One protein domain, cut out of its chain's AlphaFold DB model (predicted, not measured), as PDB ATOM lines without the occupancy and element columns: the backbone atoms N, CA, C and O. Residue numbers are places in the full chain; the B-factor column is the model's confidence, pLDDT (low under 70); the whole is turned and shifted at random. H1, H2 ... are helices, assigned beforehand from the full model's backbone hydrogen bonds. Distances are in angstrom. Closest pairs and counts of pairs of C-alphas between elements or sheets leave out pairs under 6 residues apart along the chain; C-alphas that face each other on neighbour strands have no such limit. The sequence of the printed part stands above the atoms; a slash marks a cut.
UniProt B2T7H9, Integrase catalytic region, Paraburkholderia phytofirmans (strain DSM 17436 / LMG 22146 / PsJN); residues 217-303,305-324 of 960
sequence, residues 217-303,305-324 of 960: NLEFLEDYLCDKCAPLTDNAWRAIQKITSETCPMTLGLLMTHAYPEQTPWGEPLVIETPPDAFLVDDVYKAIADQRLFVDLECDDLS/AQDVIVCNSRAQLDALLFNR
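Overview. This is residues 217 to 303 and 305 to 324 of the 960 residues of the protein "Integrase catalytic region" of Paraburkholderia phytofirmans (strain DSM 17436 / LMG 22146 / PsJN) (UniProt B2T7H9). A short helix, H4, lies in the middle of a body rich in loops, and residues 236 to 240 of the longer H2 pack on it. Loop residues 265 to 271 stick out at one end, with H5 at the other. The 107 printed residues, 43 in five named helices, H1 to H5, are all helix by class with no named strand. The whole is compact, radius of gyration of the C-alphas 13.8 A, spanning 45 by 30 by 24 A.

Arrangement. H1, residues 217 to 221, is close but not clearly touching H4, residues 281 to 289; the closest C-alphas, Leu 221 and Ala 289, are 6.4 A apart. H2, residues 234 to 247, touches H4 with residues 236 to 240 alone, about perpendicular at 80 degrees; the closest C-alphas, Ala 236 and Asp 283, are 6.8 A apart. H3, residues 252 to 256, is close but not clearly touching H4; C-alphas 256 and 281 are closest, 6.5 A. H5, residues 314 to 323, touches no helix. Every O i to N i+4 pair is within hydrogen-bond range in H1, H3, H4 and H5; in H2, 8 of 10.

Along the chain. H1 begins at C-alpha 217 (-1.947, 33.828, -22.734); H5 ends at C-alpha 323 (8.392, 46.254, -37.302). H2 is 19.9 A long from first to last C-alpha.

Size, cuts and confidence. Residue 304 is cut out, with 5.8 A between C-alphas 303 and 305. The links H1 to H2 and H3 to H4 are long. Residues 262 to 274, 318 and 321 to 324 have pLDDT under 70.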
ATOM      1  N   ASN A 217      -0.843  33.138 -22.075       90.12
ATOM      2  CA  ASN A 217      -1.947  33.828 -22.734       90.12
ATOM      3  C   ASN A 217      -3.079  32.872 -23.114       90.12
ATOM      4  O   ASN A 217      -4.245  33.226 -22.959       90.12
ATOM      5  N   LEU A 218      -2.766  31.644 -23.538       89.19
ATOM      6  CA  LEU A 218      -3.781  30.610 -23.738       89.19
ATOM      7  C   LEU A 218      -4.455  30.219 -22.413       89.19
ATOM      8  O   LEU A 218      -5.682  30.198 -22.348       89.19
ATOM      9  N   GLU A 219      -3.694  30.007 -21.332       88.19
ATOM     10  CA  GLU A 219      -4.262  29.807 -19.982       88.19
ATOM     11  C   GLU A 219      -5.121  31.017 -19.546       88.19
ATOM     12  O   GLU A 219      -6.145  30.876 -18.870       88.19
ATOM     13  N   PHE A 220      -4.725  32.232 -19.938       90.31
ATOM     14  CA  PHE A 220      -5.472  33.454 -19.652       90.31
ATOM     15  C   PHE A 220      -6.791  33.525 -20.437       90.31
ATOM     16  O   PHE A 220      -7.799  33.969 -19.878       90.31
ATOM     17  N   LEU A 221      -6.807  33.088 -21.697       92.12
ATOM     18  CA  LEU A 221      -7.980  33.114 -22.576       92.12
ATOM     19  C   LEU A 221      -8.870  31.866 -22.473       92.12
ATOM     20  O   LEU A 221     -10.003  31.920 -22.940       92.12
ATOM     21  N   GLU A 222      -8.425  30.782 -21.826       89.62
ATOM     22  CA  GLU A 222      -9.170  29.514 -21.665       89.62
ATOM     23  C   GLU A 222     -10.634  29.715 -21.227       89.62
ATOM     24  O   GLU A 222     -11.536  28.998 -21.668       89.62
ATOM     25  N   ASP A 223     -10.886  30.690 -20.351       88.88
ATOM     26  CA  ASP A 223     -12.231  30.964 -19.838       88.88
ATOM     27  C   ASP A 223     -13.147  31.632 -20.878       88.88
ATOM     28  O   ASP A 223     -14.360  31.483 -20.774       88.88
ATOM     29  N   TYR A 224     -12.586  32.310 -21.883       91.06
ATOM     30  CA  TYR A 224     -13.312  32.976 -22.975       91.06
ATOM     31  C   TYR A 224     -13.393  32.128 -24.251       91.06
ATOM     32  O   TYR A 224     -14.308  32.302 -25.054       91.06
ATOM     33  N   LEU A 225     -12.467  31.178 -24.412       87.94
ATOM     34  CA  LEU A 225     -12.443  30.191 -25.498       87.94
ATOM     35  C   LEU A 225     -13.417  29.022 -25.267       87.94
ATOM     36  O   LEU A 225     -13.397  28.049 -26.012       87.94
ATOM     37  N   CYS A 226     -14.235  29.073 -24.213       81.19
ATOM     38  CA  CYS A 226     -15.106  27.969 -23.833       81.19
ATOM     39  C   CYS A 226     -16.582  28.233 -24.097       81.19
ATOM     40  O   CYS A 226     -17.057  29.353 -23.928       81.19
ATOM     41  N   ASP A 227     -17.320  27.159 -24.368       72.12
ATOM     42  CA  ASP A 227     -18.763  27.195 -24.648       72.12
ATOM     43  C   ASP A 227     -19.609  27.727 -23.477       72.12
ATOM     44  O   ASP A 227     -20.754  28.126 -23.663       72.12
ATOM     45  N   LYS A 228     -19.066  27.717 -22.249       74.19
ATOM     46  CA  LYS A 228     -19.732  28.285 -21.061       74.19
ATOM     47  C   LYS A 228     -19.606  29.807 -20.980       74.19
ATOM     48  O   LYS A 228     -20.308  30.423 -20.182       74.19
ATOM     49  N   CYS A 229     -18.681  30.407 -21.726       82.12
ATOM     50  CA  CYS A 229     -18.564  31.855 -21.792       82.12
ATOM     51  C   CYS A 229     -19.742  32.412 -22.582       82.12
ATOM     52  O   CYS A 229     -20.076  31.890 -23.645       82.12
ATOM     53  N   ALA A 230     -20.341  33.496 -22.091       79.06
ATOM     54  CA  ALA A 230     -21.335  34.213 -22.869       79.06
ATOM     55  C   ALA A 230     -20.724  34.663 -24.213       79.06
ATOM     56  O   ALA A 230     -19.544  35.045 -24.251       79.06
ATOM     57  N   PRO A 231     -21.485  34.585 -25.318       85.25
ATOM     58  CA  PRO A 231     -21.036  35.116 -26.593       85.25
ATOM     59  C   PRO A 231     -20.890  36.636 -26.503       85.25
ATOM     60  O   PRO A 231     -21.623  37.298 -25.766       85.25
ATOM     61  N   LEU A 232     -19.966  37.192 -27.286       89.19
ATOM     62  CA  LEU A 232     -19.828  38.638 -27.408       89.19
ATOM     63  C   LEU A 232     -21.101  39.228 -28.025       89.19
ATOM     64  O   LEU A 232     -21.467  38.875 -29.148       89.19
ATOM     65  N   THR A 233     -21.762  40.135 -27.306       89.69
ATOM     66  CA  THR A 233     -22.984  40.777 -27.805       89.69
ATOM     67  C   THR A 233     -22.674  41.761 -28.934       89.69
ATOM     68  O   THR A 233     -21.626  42.413 -28.946       89.69
ATOM     69  N   ASP A 234     -23.605  41.919 -29.880       90.31
ATOM     70  CA  ASP A 234     -23.432  42.862 -30.993       90.31
ATOM     71  C   ASP A 234     -23.300  44.311 -30.515       90.31
ATOM     72  O   ASP A 234     -22.543  45.084 -31.097       90.31
ATOM     73  N   ASN A 235     -24.007  44.684 -29.444       91.06
ATOM     74  CA  ASN A 235     -23.925  46.027 -28.869       91.06
ATOM     75  C   ASN A 235     -22.534  46.295 -28.278       91.06
ATOM     76  O   ASN A 235     -21.914  47.298 -28.638       91.06
ATOM     77  N   ALA A 236     -22.006  45.375 -27.460       92.12
ATOM     78  CA  ALA A 236     -20.655  45.499 -26.911       92.12
ATOM     79  C   ALA A 236     -19.601  45.529 -28.024       92.12
ATOM     80  O   ALA A 236     -18.691  46.360 -28.006       92.12
ATOM     81  N   TRP A 237     -19.755  44.681 -29.048       94.44
ATOM     82  CA  TRP A 237     -18.853  44.691 -30.196       94.44
ATOM     83  C   TRP A 237     -18.888  46.016 -30.962       94.44
ATOM     84  O   TRP A 237     -17.827  46.550 -31.273       94.44
ATOM     85  N   ARG A 238     -20.068  46.593 -31.232       93.62
ATOM     86  CA  ARG A 238     -20.172  47.908 -31.894       93.62
ATOM     87  C   ARG A 238     -19.486  49.008 -31.085       93.62
ATOM     88  O   ARG A 238     -18.804  49.846 -31.674       93.62
ATOM     89  N   ALA A 239     -19.621  48.989 -29.759       94.38
ATOM     90  CA  ALA A 239     -18.964  49.950 -28.877       94.38
ATOM     91  C   ALA A 239     -17.427  49.828 -28.931       94.38
ATOM     92  O   ALA A 239     -16.734  50.833 -29.104       94.38
ATOM     93  N   ILE A 240     -16.891  48.601 -28.889       95.44
ATOM     94  CA  ILE A 240     -15.454  48.326 -29.072       95.44
ATOM     95  C   ILE A 240     -14.989  48.759 -30.471       95.44
ATOM     96  O   ILE A 240     -13.956  49.419 -30.625       95.44
ATOM     97  N   GLN A 241     -15.752  48.406 -31.509       94.44
ATOM     98  CA  GLN A 241     -15.412  48.668 -32.906       94.44
ATOM     99  C   GLN A 241     -15.350  50.169 -33.201       94.44
ATOM    100  O   GLN A 241     -14.439  50.614 -33.897       94.44
ATOM    101  N   LYS A 242     -16.269  50.958 -32.634       93.00
ATOM    102  CA  LYS A 242     -16.282  52.418 -32.773       93.00
ATOM    103  C   LYS A 242     -14.937  53.032 -32.373       93.00
ATOM    104  O   LYS A 242     -14.371  53.792 -33.144       93.00
ATOM    105  N   ILE A 243     -14.390  52.630 -31.227       92.50
ATOM    106  CA  ILE A 243     -13.102  53.132 -30.724       92.50
ATOM    107  C   ILE A 243     -11.951  52.600 -31.584       92.50
ATOM    108  O   ILE A 243     -11.169  53.355 -32.156       92.50
ATOM    109  N   THR A 244     -11.878  51.277 -31.726       91.94
ATOM    110  CA  THR A 244     -10.748  50.595 -32.379       91.94
ATOM    111  C   THR A 244     -10.632  50.876 -33.881       91.94
ATOM    112  O   THR A 244      -9.542  50.763 -34.444       91.94
ATOM    113  N   SER A 245     -11.715  51.269 -34.555       87.19
ATOM    114  CA  SER A 245     -11.665  51.685 -35.963       87.19
ATOM    115  C   SER A 245     -10.943  53.020 -36.177       87.19
ATOM    116  O   SER A 245     -10.322  53.207 -37.220       87.19
ATOM    117  N   GLU A 246     -10.966  53.913 -35.184       80.12
ATOM    118  CA  GLU A 246     -10.378  55.254 -35.263       80.12
ATOM    119  C   GLU A 246      -8.959  55.310 -34.679       80.12
ATOM    120  O   GLU A 246      -8.121  56.067 -35.168       80.12
ATOM    121  N   THR A 247      -8.673  54.513 -33.639       77.88
ATOM    122  CA  THR A 247      -7.467  54.683 -32.806       77.88
ATOM    123  C   THR A 247      -6.439  53.556 -32.890       77.88
ATOM    124  O   THR A 247      -5.342  53.719 -32.360       77.88
ATOM    125  N   CYS A 248      -6.745  52.405 -33.504       79.69
ATOM    126  CA  CYS A 248      -5.785  51.297 -33.566       79.69
ATOM    127  C   CYS A 248      -4.632  51.558 -34.563       79.69
ATOM    128  O   CYS A 248      -4.871  52.084 -35.654       79.69
ATOM    129  N   PRO A 249      -3.398  51.097 -34.264       83.75
ATOM    130  CA  PRO A 249      -3.039  50.254 -33.123       83.75
ATOM    131  C   PRO A 249      -2.929  51.064 -31.823       83.75
ATOM    132  O   PRO A 249      -2.407  52.174 -31.816       83.75
ATOM    133  N   MET A 250      -3.408  50.499 -30.714       85.50
ATOM    134  CA  MET A 250      -3.430  51.155 -29.397       85.50
ATOM    135  C   MET A 250      -3.068  50.167 -28.287       85.50
ATOM    136  O   MET A 250      -3.103  48.961 -28.515       85.50
ATOM    137  N   THR A 251      -2.752  50.639 -27.080       85.94
ATOM    138  CA  THR A 251      -2.553  49.718 -25.952       85.94
ATOM    139  C   THR A 251      -3.887  49.142 -25.473       85.94
ATOM    140  O   THR A 251      -4.913  49.830 -25.479       85.94
ATOM    141  N   LEU A 252      -3.883  47.885 -25.018       89.06
ATOM    142  CA  LEU A 252      -5.060  47.253 -24.415       89.06
ATOM    143  C   LEU A 252      -5.517  48.059 -23.196       89.06
ATOM    144  O   LEU A 252      -6.705  48.296 -23.031       89.06
ATOM    145  N   GLY A 253      -4.573  48.554 -22.394       85.12
ATOM    146  CA  GLY A 253      -4.838  49.414 -21.244       85.12
ATOM    147  C   GLY A 253      -5.628  50.668 -21.609       85.12
ATOM    148  O   GLY A 253      -6.578  50.994 -20.904       85.12
ATOM    149  N   LEU A 254      -5.303  51.327 -22.730       85.69
ATOM    150  CA  LEU A 254      -6.057  52.488 -23.209       85.69
ATOM    151  C   LEU A 254      -7.481  52.097 -23.618       85.69
ATOM    152  O   LEU A 254      -8.424  52.779 -23.225       85.69
ATOM    153  N   LEU A 255      -7.664  50.976 -24.325       91.12
ATOM    154  CA  LEU A 255      -9.001  50.479 -24.667       91.12
ATOM    155  C   LEU A 255      -9.826  50.190 -23.402       91.12
ATOM    156  O   LEU A 255     -10.992  50.570 -23.326       91.12
ATOM    157  N   MET A 256      -9.203  49.596 -22.381       91.56
ATOM    158  CA  MET A 256      -9.855  49.299 -21.102       91.56
ATOM    159  C   MET A 256     -10.283  50.555 -20.331       91.56
ATOM    160  O   MET A 256     -11.216  50.472 -19.541       91.56
ATOM    161  N   THR A 257      -9.677  51.729 -20.567       89.25
ATOM    162  CA  THR A 257     -10.153  52.984 -19.943       89.25
ATOM    163  C   THR A 257     -11.535  53.420 -20.434       89.25
ATOM    164  O   THR A 257     -12.209  54.184 -19.747       89.25
ATOM    165  N   HIS A 258     -11.965  52.919 -21.596       90.44
ATOM    166  CA  HIS A 258     -13.298  53.148 -22.150       90.44
ATOM    167  C   HIS A 258     -14.313  52.069 -21.755       90.44
ATOM    168  O   HIS A 258     -15.497  52.221 -22.056       90.44
ATOM    169  N   ALA A 259     -13.872  50.987 -21.102       90.31
ATOM    170  CA  ALA A 259     -14.778  49.966 -20.601       90.31
ATOM    171  C   ALA A 259     -15.679  50.554 -19.507       90.31
ATOM    172  O   ALA A 259     -15.279  51.449 -18.756       90.31
ATOM    173  N   TYR A 260     -16.897  50.030 -19.398       88.00
ATOM    174  CA  TYR A 260     -17.818  50.437 -18.346       88.00
ATOM    175  C   TYR A 260     -17.172  50.187 -16.968       88.00
ATOM    176  O   TYR A 260     -16.713  49.069 -16.710       88.00
ATOM    177  N   PRO A 261     -17.101  51.203 -16.083       77.19
ATOM    178  CA  PRO A 261     -16.396  51.099 -14.812       77.19
ATOM    179  C   PRO A 261     -17.188  50.225 -13.836       77.19
ATOM    180  O   PRO A 261     -17.969  50.708 -13.016       77.19
ATOM    181  N   GLU A 262     -16.977  48.915 -13.916       68.88
ATOM    182  CA  GLU A 262     -17.578  47.943 -13.012       68.88
ATOM    183  C   GLU A 262     -16.938  48.044 -11.618       68.88
ATOM    184  O   GLU A 262     -15.859  47.508 -11.358       68.88
ATOM    185  N   GLN A 263     -17.623  48.719 -10.695       65.12
ATOM    186  CA  GLN A 263     -17.175  48.868  -9.304       65.12
ATOM    187  C   GLN A 263     -17.775  47.825  -8.353       65.12
ATOM    188  O   GLN A 263     -17.438  47.817  -7.170       65.12
ATOM    189  N   THR A 264     -18.637  46.935  -8.855       64.75
ATOM    190  CA  THR A 264     -19.301  45.891  -8.068       64.75
ATOM    191  C   THR A 264     -18.253  45.021  -7.367       64.75
ATOM    192  O   THR A 264     -17.442  44.392  -8.047       64.75
ATOM    193  N   PRO A 265     -18.193  44.949  -6.030       65.81
ATOM    194  CA  PRO A 265     -17.245  44.082  -5.336       65.81
ATOM    195  C   PRO A 265     -17.319  42.634  -5.838       65.81
ATOM    196  O   PRO A 265     -18.377  42.168  -6.259       65.81
ATOM    197  N   TRP A 266     -16.216  41.880  -5.775       62.59
ATOM    198  CA  TRP A 266     -16.189  40.483  -6.247       62.59
ATOM    199  C   TRP A 266     -17.286  39.583  -5.642       62.59
ATOM    200  O   TRP A 266     -17.614  38.556  -6.233       62.59
ATOM    201  N   GLY A 267     -17.803  39.937  -4.459       59.34
ATOM    202  CA  GLY A 267     -18.757  39.149  -3.672       59.34
ATOM    203  C   GLY A 267     -20.228  39.530  -3.843       59.34
ATOM    204  O   GLY A 267     -21.069  38.928  -3.177       59.34
ATOM    205  N   GLU A 268     -20.548  40.507  -4.693       59.31
ATOM    206  CA  GLU A 268     -21.931  40.889  -4.994       59.31
ATOM    207  C   GLU A 268     -22.480  40.126  -6.221       59.31
ATOM    208  O   GLU A 268     -21.698  39.651  -7.052       59.31
ATOM    209  N   PRO A 269     -23.812  39.934  -6.335       52.25
ATOM    210  CA  PRO A 269     -24.418  39.181  -7.434       52.25
ATOM    211  C   PRO A 269     -24.060  39.767  -8.812       52.25
ATOM    212  O   PRO A 269     -24.357  40.920  -9.104       52.25
ATOM    213  N   LEU A 270     -23.445  38.945  -9.669       57.66
ATOM    214  CA  LEU A 270     -22.909  39.286 -11.000       57.66
ATOM    215  C   LEU A 270     -23.982  39.404 -12.102       57.66
ATOM    216  O   LEU A 270     -23.775  38.929 -13.216       57.66
ATOM    217  N   VAL A 271     -25.133  40.010 -11.812       54.66
ATOM    218  CA  VAL A 271     -26.114  40.332 -12.861       54.66
ATOM    219  C   VAL A 271     -25.852  41.758 -13.314       54.66
ATOM    220  O   VAL A 271     -26.472  42.700 -12.833       54.66
ATOM    221  N   ILE A 272     -24.870  41.922 -14.194       55.88
ATOM    222  CA  ILE A 272     -24.642  43.199 -14.866       55.88
ATOM    223  C   ILE A 272     -24.968  42.968 -16.329       55.88
ATOM    224  O   ILE A 272     -24.183  42.373 -17.063       55.88
ATOM    225  N   GLU A 273     -26.150  43.411 -16.740       62.31
ATOM    226  CA  GLU A 273     -26.387  43.653 -18.154       62.31
ATOM    227  C   GLU A 273     -25.518  44.844 -18.554       62.31
ATOM    228  O   GLU A 273     -25.615  45.929 -17.972       62.31
ATOM    229  N   THR A 274     -24.603  44.623 -19.497       68.62
ATOM    230  CA  THR A 274     -23.781  45.691 -20.066       68.62
ATOM    231  C   THR A 274     -24.707  46.796 -20.584       68.62
ATOM    232  O   THR A 274     -25.610  46.490 -21.368       68.62
ATOM    233  N   PRO A 275     -24.513  48.068 -20.184       76.50
ATOM    234  CA  PRO A 275     -25.353  49.153 -20.671       76.50
ATOM    235  C   PRO A 275     -25.364  49.230 -22.204       76.50
ATOM    236  O   PRO A 275     -24.363  48.878 -22.843       76.50
ATOM    237  N   PRO A 276     -26.458  49.722 -22.815       77.12
ATOM    238  CA  PRO A 276     -26.498  49.973 -24.250       77.12
ATOM    239  C   PRO A 276     -25.311  50.842 -24.685       77.12
ATOM    240  O   PRO A 276     -24.960  51.802 -24.000       77.12
ATOM    241  N   ASP A 277     -24.685  50.490 -25.809       84.19
ATOM    242  CA  ASP A 277     -23.505  51.168 -26.370       84.19
ATOM    243  C   ASP A 277     -22.251  51.204 -25.466       84.19
ATOM    244  O   ASP A 277     -21.333  51.990 -25.706       84.19
ATOM    245  N   ALA A 278     -22.171  50.324 -24.464       90.50
ATOM    246  CA  ALA A 278     -20.986  50.111 -23.636       90.50
ATOM    247  C   ALA A 278     -20.421  48.688 -23.802       90.50
ATOM    248  O   ALA A 278     -21.033  47.820 -24.424       90.50
ATOM    249  N   PHE A 279     -19.239  48.445 -23.236       92.94
ATOM    250  CA  PHE A 279     -18.621  47.120 -23.164       92.94
ATOM    251  C   PHE A 279     -17.901  46.927 -21.826       92.94
ATOM    252  O   PHE A 279     -17.447  47.892 -21.206       92.94
ATOM    253  N   LEU A 280     -17.788  45.676 -21.387       91.00
ATOM    254  CA  LEU A 280     -17.026  45.260 -20.211       91.00
ATOM    255  C   LEU A 280     -15.618  44.793 -20.601       91.00
ATOM    256  O   LEU A 280     -15.314  44.503 -21.756       91.00
ATOM    257  N   VAL A 281     -14.751  44.645 -19.602       92.12
ATOM    258  CA  VAL A 281     -13.406  44.077 -19.787       92.12
ATOM    259  C   VAL A 281     -13.465  42.630 -20.292       92.12
ATOM    260  O   VAL A 281     -12.677  42.241 -21.156       92.12
ATOM    261  N   ASP A 282     -14.426  41.838 -19.807       90.62
ATOM    262  CA  ASP A 282     -14.685  40.483 -20.308       90.62
ATOM    263  C   ASP A 282     -15.040  40.475 -21.805       90.62
ATOM    264  O   ASP A 282     -14.564  39.596 -22.522       90.62
ATOM    265  N   ASP A 283     -15.790  41.471 -22.298       92.56
ATOM    266  CA  ASP A 283     -16.157  41.586 -23.719       92.56
ATOM    267  C   ASP A 283     -14.924  41.810 -24.603       92.56
ATOM    268  O   ASP A 283     -14.815  41.235 -25.684       92.56
ATOM    269  N   VAL A 284     -13.948  42.596 -24.137       94.88
ATOM    270  CA  VAL A 284     -12.695  42.832 -24.875       94.88
ATOM    271  C   VAL A 284     -11.875  41.550 -24.977       94.88
ATOM    272  O   VAL A 284     -11.411  41.191 -26.059       94.88
ATOM    273  N   TYR A 285     -11.709  40.819 -23.872       94.81
ATOM    274  CA  TYR A 285     -10.986  39.548 -23.913       94.81
ATOM    275  C   TYR A 285     -11.742  38.474 -24.693       94.81
ATOM    276  O   TYR A 285     -11.106  37.661 -25.369       94.81
ATOM    277  N   LYS A 286     -13.078  38.494 -24.663       93.25
ATOM    278  CA  LYS A 286     -13.901  37.653 -25.530       93.25
ATOM    279  C   LYS A 286     -13.719  38.022 -27.003       93.25
ATOM    280  O   LYS A 286     -13.552  37.122 -27.814       93.25
ATOM    281  N   ALA A 287     -13.624  39.305 -27.349       94.25
ATOM    282  CA  ALA A 287     -13.322  39.750 -28.711       94.25
ATOM    283  C   ALA A 287     -11.925  39.314 -29.189       94.25
ATOM    284  O   ALA A 287     -11.763  38.991 -30.365       94.25
ATOM    285  N   ILE A 288     -10.926  39.265 -28.298       94.12
ATOM    286  CA  ILE A 288      -9.601  38.693 -28.601       94.12
ATOM    287  C   ILE A 288      -9.704  37.176 -28.816       94.12
ATOM    288  O   ILE A 288      -9.151  36.653 -29.780       94.12
ATOM    289  N   ALA A 289     -10.425  36.469 -27.940       91.69
ATOM    290  CA  ALA A 289     -10.632  35.025 -28.048       91.69
ATOM    291  C   ALA A 289     -11.371  34.640 -29.343       91.69
ATOM    292  O   ALA A 289     -10.967  33.698 -30.017       91.69
ATOM    293  N   ASP A 290     -12.383  35.420 -29.728       89.38
ATOM    294  CA  ASP A 290     -13.152  35.265 -30.970       89.38
ATOM    295  C   ASP A 290     -12.414  35.826 -32.203       89.38
ATOM    296  O   ASP A 290     -12.975  35.861 -33.298       89.38
ATOM    297  N   GLN A 291     -11.169  36.294 -32.035       88.31
ATOM    298  CA  GLN A 291     -10.319  36.878 -33.079       88.31
ATOM    299  C   GLN A 291     -10.962  38.040 -33.852       88.31
ATOM    300  O   GLN A 291     -10.689  38.254 -35.031       88.31
ATOM    301  N   ARG A 292     -11.809  38.824 -33.182       90.69
ATOM    302  CA  ARG A 292     -12.291  40.114 -33.692       90.69
ATOM    303  C   ARG A 292     -11.310  41.248 -33.383       90.69
ATOM    304  O   ARG A 292     -11.242  42.223 -34.124       90.69
ATOM    305  N   LEU A 293     -10.535  41.095 -32.309       93.19
ATOM    306  CA  LEU A 293      -9.363  41.909 -31.990       93.19
ATOM    307  C   LEU A 293      -8.102  41.050 -32.043       93.19
ATOM    308  O   LEU A 293      -8.118  39.877 -31.674       93.19
ATOM    309  N   PHE A 294      -6.995  41.653 -32.466       89.25
ATOM    310  CA  PHE A 294      -5.741  40.950 -32.716       89.25
ATOM    311  C   PHE A 294      -4.629  41.497 -31.825       89.25
ATOM    312  O   PHE A 294      -4.427  42.705 -31.738       89.25
ATOM    313  N   VAL A 295      -3.885  40.598 -31.188       89.75
ATOM    314  CA  VAL A 295      -2.725  40.905 -30.339       89.75
ATOM    315  C   VAL A 295      -1.606  39.911 -30.642       89.75
ATOM    316  O   VAL A 295      -1.867  38.803 -31.124       89.75
ATOM    317  N   ASP A 296      -0.362  40.276 -30.345       84.75
ATOM    318  CA  ASP A 296       0.764  39.347 -30.438       84.75
ATOM    319  C   ASP A 296       0.799  38.433 -29.207       84.75
ATOM    320  O   ASP A 296       1.446  38.734 -28.208       84.75
ATOM    321  N   LEU A 297       0.112  37.293 -29.281       85.06
ATOM    322  CA  LEU A 297       0.075  36.334 -28.175       85.06
ATOM    323  C   LEU A 297       1.449  35.721 -27.854       85.06
ATOM    324  O   LEU A 297       1.585  35.145 -26.776       85.06
ATOM    325  N   GLU A 298       2.445  35.795 -28.746       78.69
ATOM    326  CA  GLU A 298       3.781  35.240 -28.494       78.69
ATOM    327  C   GLU A 298       4.630  36.159 -27.606       78.69
ATOM    328  O   GLU A 298       5.400  35.653 -26.786       78.69
ATOM    329  N   CYS A 299       4.469  37.480 -27.732       75.94
ATOM    330  CA  CYS A 299       5.302  38.457 -27.025       75.94
ATOM    331  C   CYS A 299       4.546  39.311 -25.997       75.94
ATOM    332  O   CYS A 299       5.147  39.689 -24.992       75.94
ATOM    333  N   ASP A 300       3.267  39.620 -26.226       81.88
ATOM    334  CA  ASP A 300       2.500  40.539 -25.380       81.88
ATOM    335  C   ASP A 300       1.781  39.782 -24.275       81.88
ATOM    336  O   ASP A 300       1.008  38.863 -24.529       81.88
ATOM    337  N   ASP A 301       1.996  40.184 -23.031       84.12
ATOM    338  CA  ASP A 301       1.404  39.525 -21.879       84.12
ATOM    339  C   ASP A 301       0.010  40.080 -21.552       84.12
ATOM    340  O   ASP A 301      -0.130  41.186 -21.030       84.12
ATOM    341  N   LEU A 302      -1.037  39.282 -21.785       90.31
ATOM    342  CA  LEU A 302      -2.429  39.707 -21.616       90.31
ATOM    343  C   LEU A 302      -2.815  40.129 -20.193       90.31
ATOM    344  O   LEU A 302      -3.840  40.802 -20.033       90.31
ATOM    345  N   SER A 303      -2.047  39.754 -19.160       86.44
ATOM    346  CA  SER A 303      -2.334  40.264 -17.812       86.44
ATOM    347  C   SER A 303      -1.826  41.672 -17.556       86.44
ATOM    348  O   SER A 303      -2.274  42.291 -16.589       86.44
ATOM    349  N   ALA A 305      -2.033  44.703 -19.352       84.50
ATOM    350  CA  ALA A 305      -2.733  45.383 -20.445       84.50
ATOM    351  C   ALA A 305      -2.038  46.667 -20.948       84.50
ATOM    352  O   ALA A 305      -2.240  47.063 -22.092       84.50
ATOM    353  N   GLN A 306      -1.217  47.319 -20.123       80.00
ATOM    354  CA  GLN A 306      -0.472  48.518 -20.520       80.00
ATOM    355  C   GLN A 306       0.600  48.240 -21.585       80.00
ATOM    356  O   GLN A 306       0.881  49.122 -22.394       80.00
ATOM    357  N   ASP A 307       1.132  47.017 -21.626       78.06
ATOM    358  CA  ASP A 307       2.214  46.617 -22.533       78.06
ATOM    359  C   ASP A 307       1.699  45.901 -23.796       78.06
ATOM    360  O   ASP A 307       2.448  45.678 -24.745       78.06
ATOM    361  N   VAL A 308       0.410  45.550 -23.830       84.19
ATOM    362  CA  VAL A 308      -0.215  44.811 -24.937       84.19
ATOM    363  C   VAL A 308      -0.684  45.774 -26.015       84.19
ATOM    364  O   VAL A 308      -1.437  46.701 -25.719       84.19
ATOM    365  N   ILE A 309      -0.328  45.520 -27.276       83.75
ATOM    366  CA  ILE A 309      -0.816  46.312 -28.411       83.75
ATOM    367  C   ILE A 309      -1.985  45.592 -29.083       83.75
ATOM    368  O   ILE A 309      -1.853  44.474 -29.578       83.75
ATOM    369  N   VAL A 310      -3.128  46.270 -29.140       90.50
ATOM    370  CA  VAL A 310      -4.348  45.816 -29.805       90.50
ATOM    371  C   VAL A 310      -4.409  46.366 -31.220       90.50
ATOM    372  O   VAL A 310      -4.317  47.576 -31.450       90.50
ATOM    373  N   CYS A 311      -4.626  45.453 -32.158       86.44
ATOM    374  CA  CYS A 311      -4.855  45.721 -33.565       86.44
ATOM    375  C   CYS A 311      -6.301  45.372 -33.942       86.44
ATOM    376  O   CYS A 311      -6.863  44.380 -33.471       86.44
ATOM    377  N   ASN A 312      -6.895  46.165 -34.832       88.00
ATOM    378  CA  ASN A 312      -8.272  45.968 -35.303       88.00
ATOM    379  C   ASN A 312      -8.379  44.999 -36.494       88.00
ATOM    380  O   ASN A 312      -9.474  44.642 -36.919       88.00
ATOM    381  N   SER A 313      -7.242  44.581 -37.054       84.19
ATOM    382  CA  SER A 313      -7.171  43.664 -38.187       84.19
ATOM    383  C   SER A 313      -5.883  42.848 -38.157       84.19
ATOM    384  O   SER A 313      -4.859  43.277 -37.614       84.19
ATOM    385  N   ARG A 314      -5.915  41.676 -38.798       81.06
ATOM    386  CA  ARG A 314      -4.740  40.808 -38.934       81.06
ATOM    387  C   ARG A 314      -3.599  41.488 -39.693       81.06
ATOM    388  O   ARG A 314      -2.464  41.425 -39.244       81.06
ATOM    389  N   ALA A 315      -3.914  42.219 -40.765       77.12
ATOM    390  CA  ALA A 315      -2.923  42.959 -41.549       77.12
ATOM    391  C   ALA A 315      -2.172  44.011 -40.711       77.12
ATOM    392  O   ALA A 315      -0.966  44.193 -40.870       77.12
ATOM    393  N   GLN A 316      -2.870  44.680 -39.787       80.12
ATOM    394  CA  GLN A 316      -2.247  45.624 -38.863       80.12
ATOM    395  C   GLN A 316      -1.339  44.916 -37.846       80.12
ATOM    396  O   GLN A 316      -0.241  45.405 -37.580       80.12
ATOM    397  N   LEU A 317      -1.751  43.751 -37.330       80.62
ATOM    398  CA  LEU A 317      -0.894  42.922 -36.477       80.62
ATOM    399  C   LEU A 317       0.354  42.444 -37.236       80.62
ATOM    400  O   LEU A 317       1.454  42.534 -36.704       80.62
ATOM    401  N   ASP A 318       0.222  41.997 -38.485       69.75
ATOM    402  CA  ASP A 318       1.366  41.565 -39.297       69.75
ATOM    403  C   ASP A 318       2.348  42.719 -39.557       69.75
ATOM    404  O   ASP A 318       3.564  42.537 -39.452       69.75
ATOM    405  N   ALA A 319       1.839  43.931 -39.807       70.25
ATOM    406  CA  ALA A 319       2.657  45.138 -39.914       70.25
ATOM    407  C   ALA A 319       3.361  45.487 -38.589       70.25
ATOM    408  O   ALA A 319       4.520  45.909 -38.598       70.25
ATOM    409  N   LEU A 320       2.697  45.291 -37.445       70.94
ATOM    410  CA  LEU A 320       3.302  45.462 -36.123       70.94
ATOM    411  C   LEU A 320       4.434  44.446 -35.900       70.94
ATOM    412  O   LEU A 320       5.538  44.839 -35.529       70.94
ATOM    413  N   LEU A 321       4.182  43.161 -36.167       65.94
ATOM    414  CA  LEU A 321       5.154  42.073 -36.019       65.94
ATOM    415  C   LEU A 321       6.378  42.267 -36.919       65.94
ATOM    416  O   LEU A 321       7.500  42.018 -36.487       65.94
ATOM    417  N   PHE A 322       6.176  42.746 -38.150       61.00
ATOM    418  CA  PHE A 322       7.263  43.045 -39.083       61.00
ATOM    419  C   PHE A 322       8.202  44.138 -38.556       61.00
ATOM    420  O   PHE A 322       9.412  44.078 -38.767       61.00
ATOM    421  N   ASN A 323       7.646  45.125 -37.850       55.38
ATOM    422  CA  ASN A 323       8.392  46.254 -37.302       55.38
ATOM    423  C   ASN A 323       8.937  46.000 -35.886       55.38
ATOM    424  O   ASN A 323       9.717  46.811 -35.379       55.38
ATOM    425  N   ARG A 324       8.559  44.892 -35.234       56.50
ATOM    426  CA  ARG A 324       9.084  44.535 -33.914       56.50
ATOM    427  C   ARG A 324      10.536  44.064 -34.028       56.50
ATOM    428  O   ARG A 324      10.852  43.214 -34.864       56.50
TER     429      ARG A 324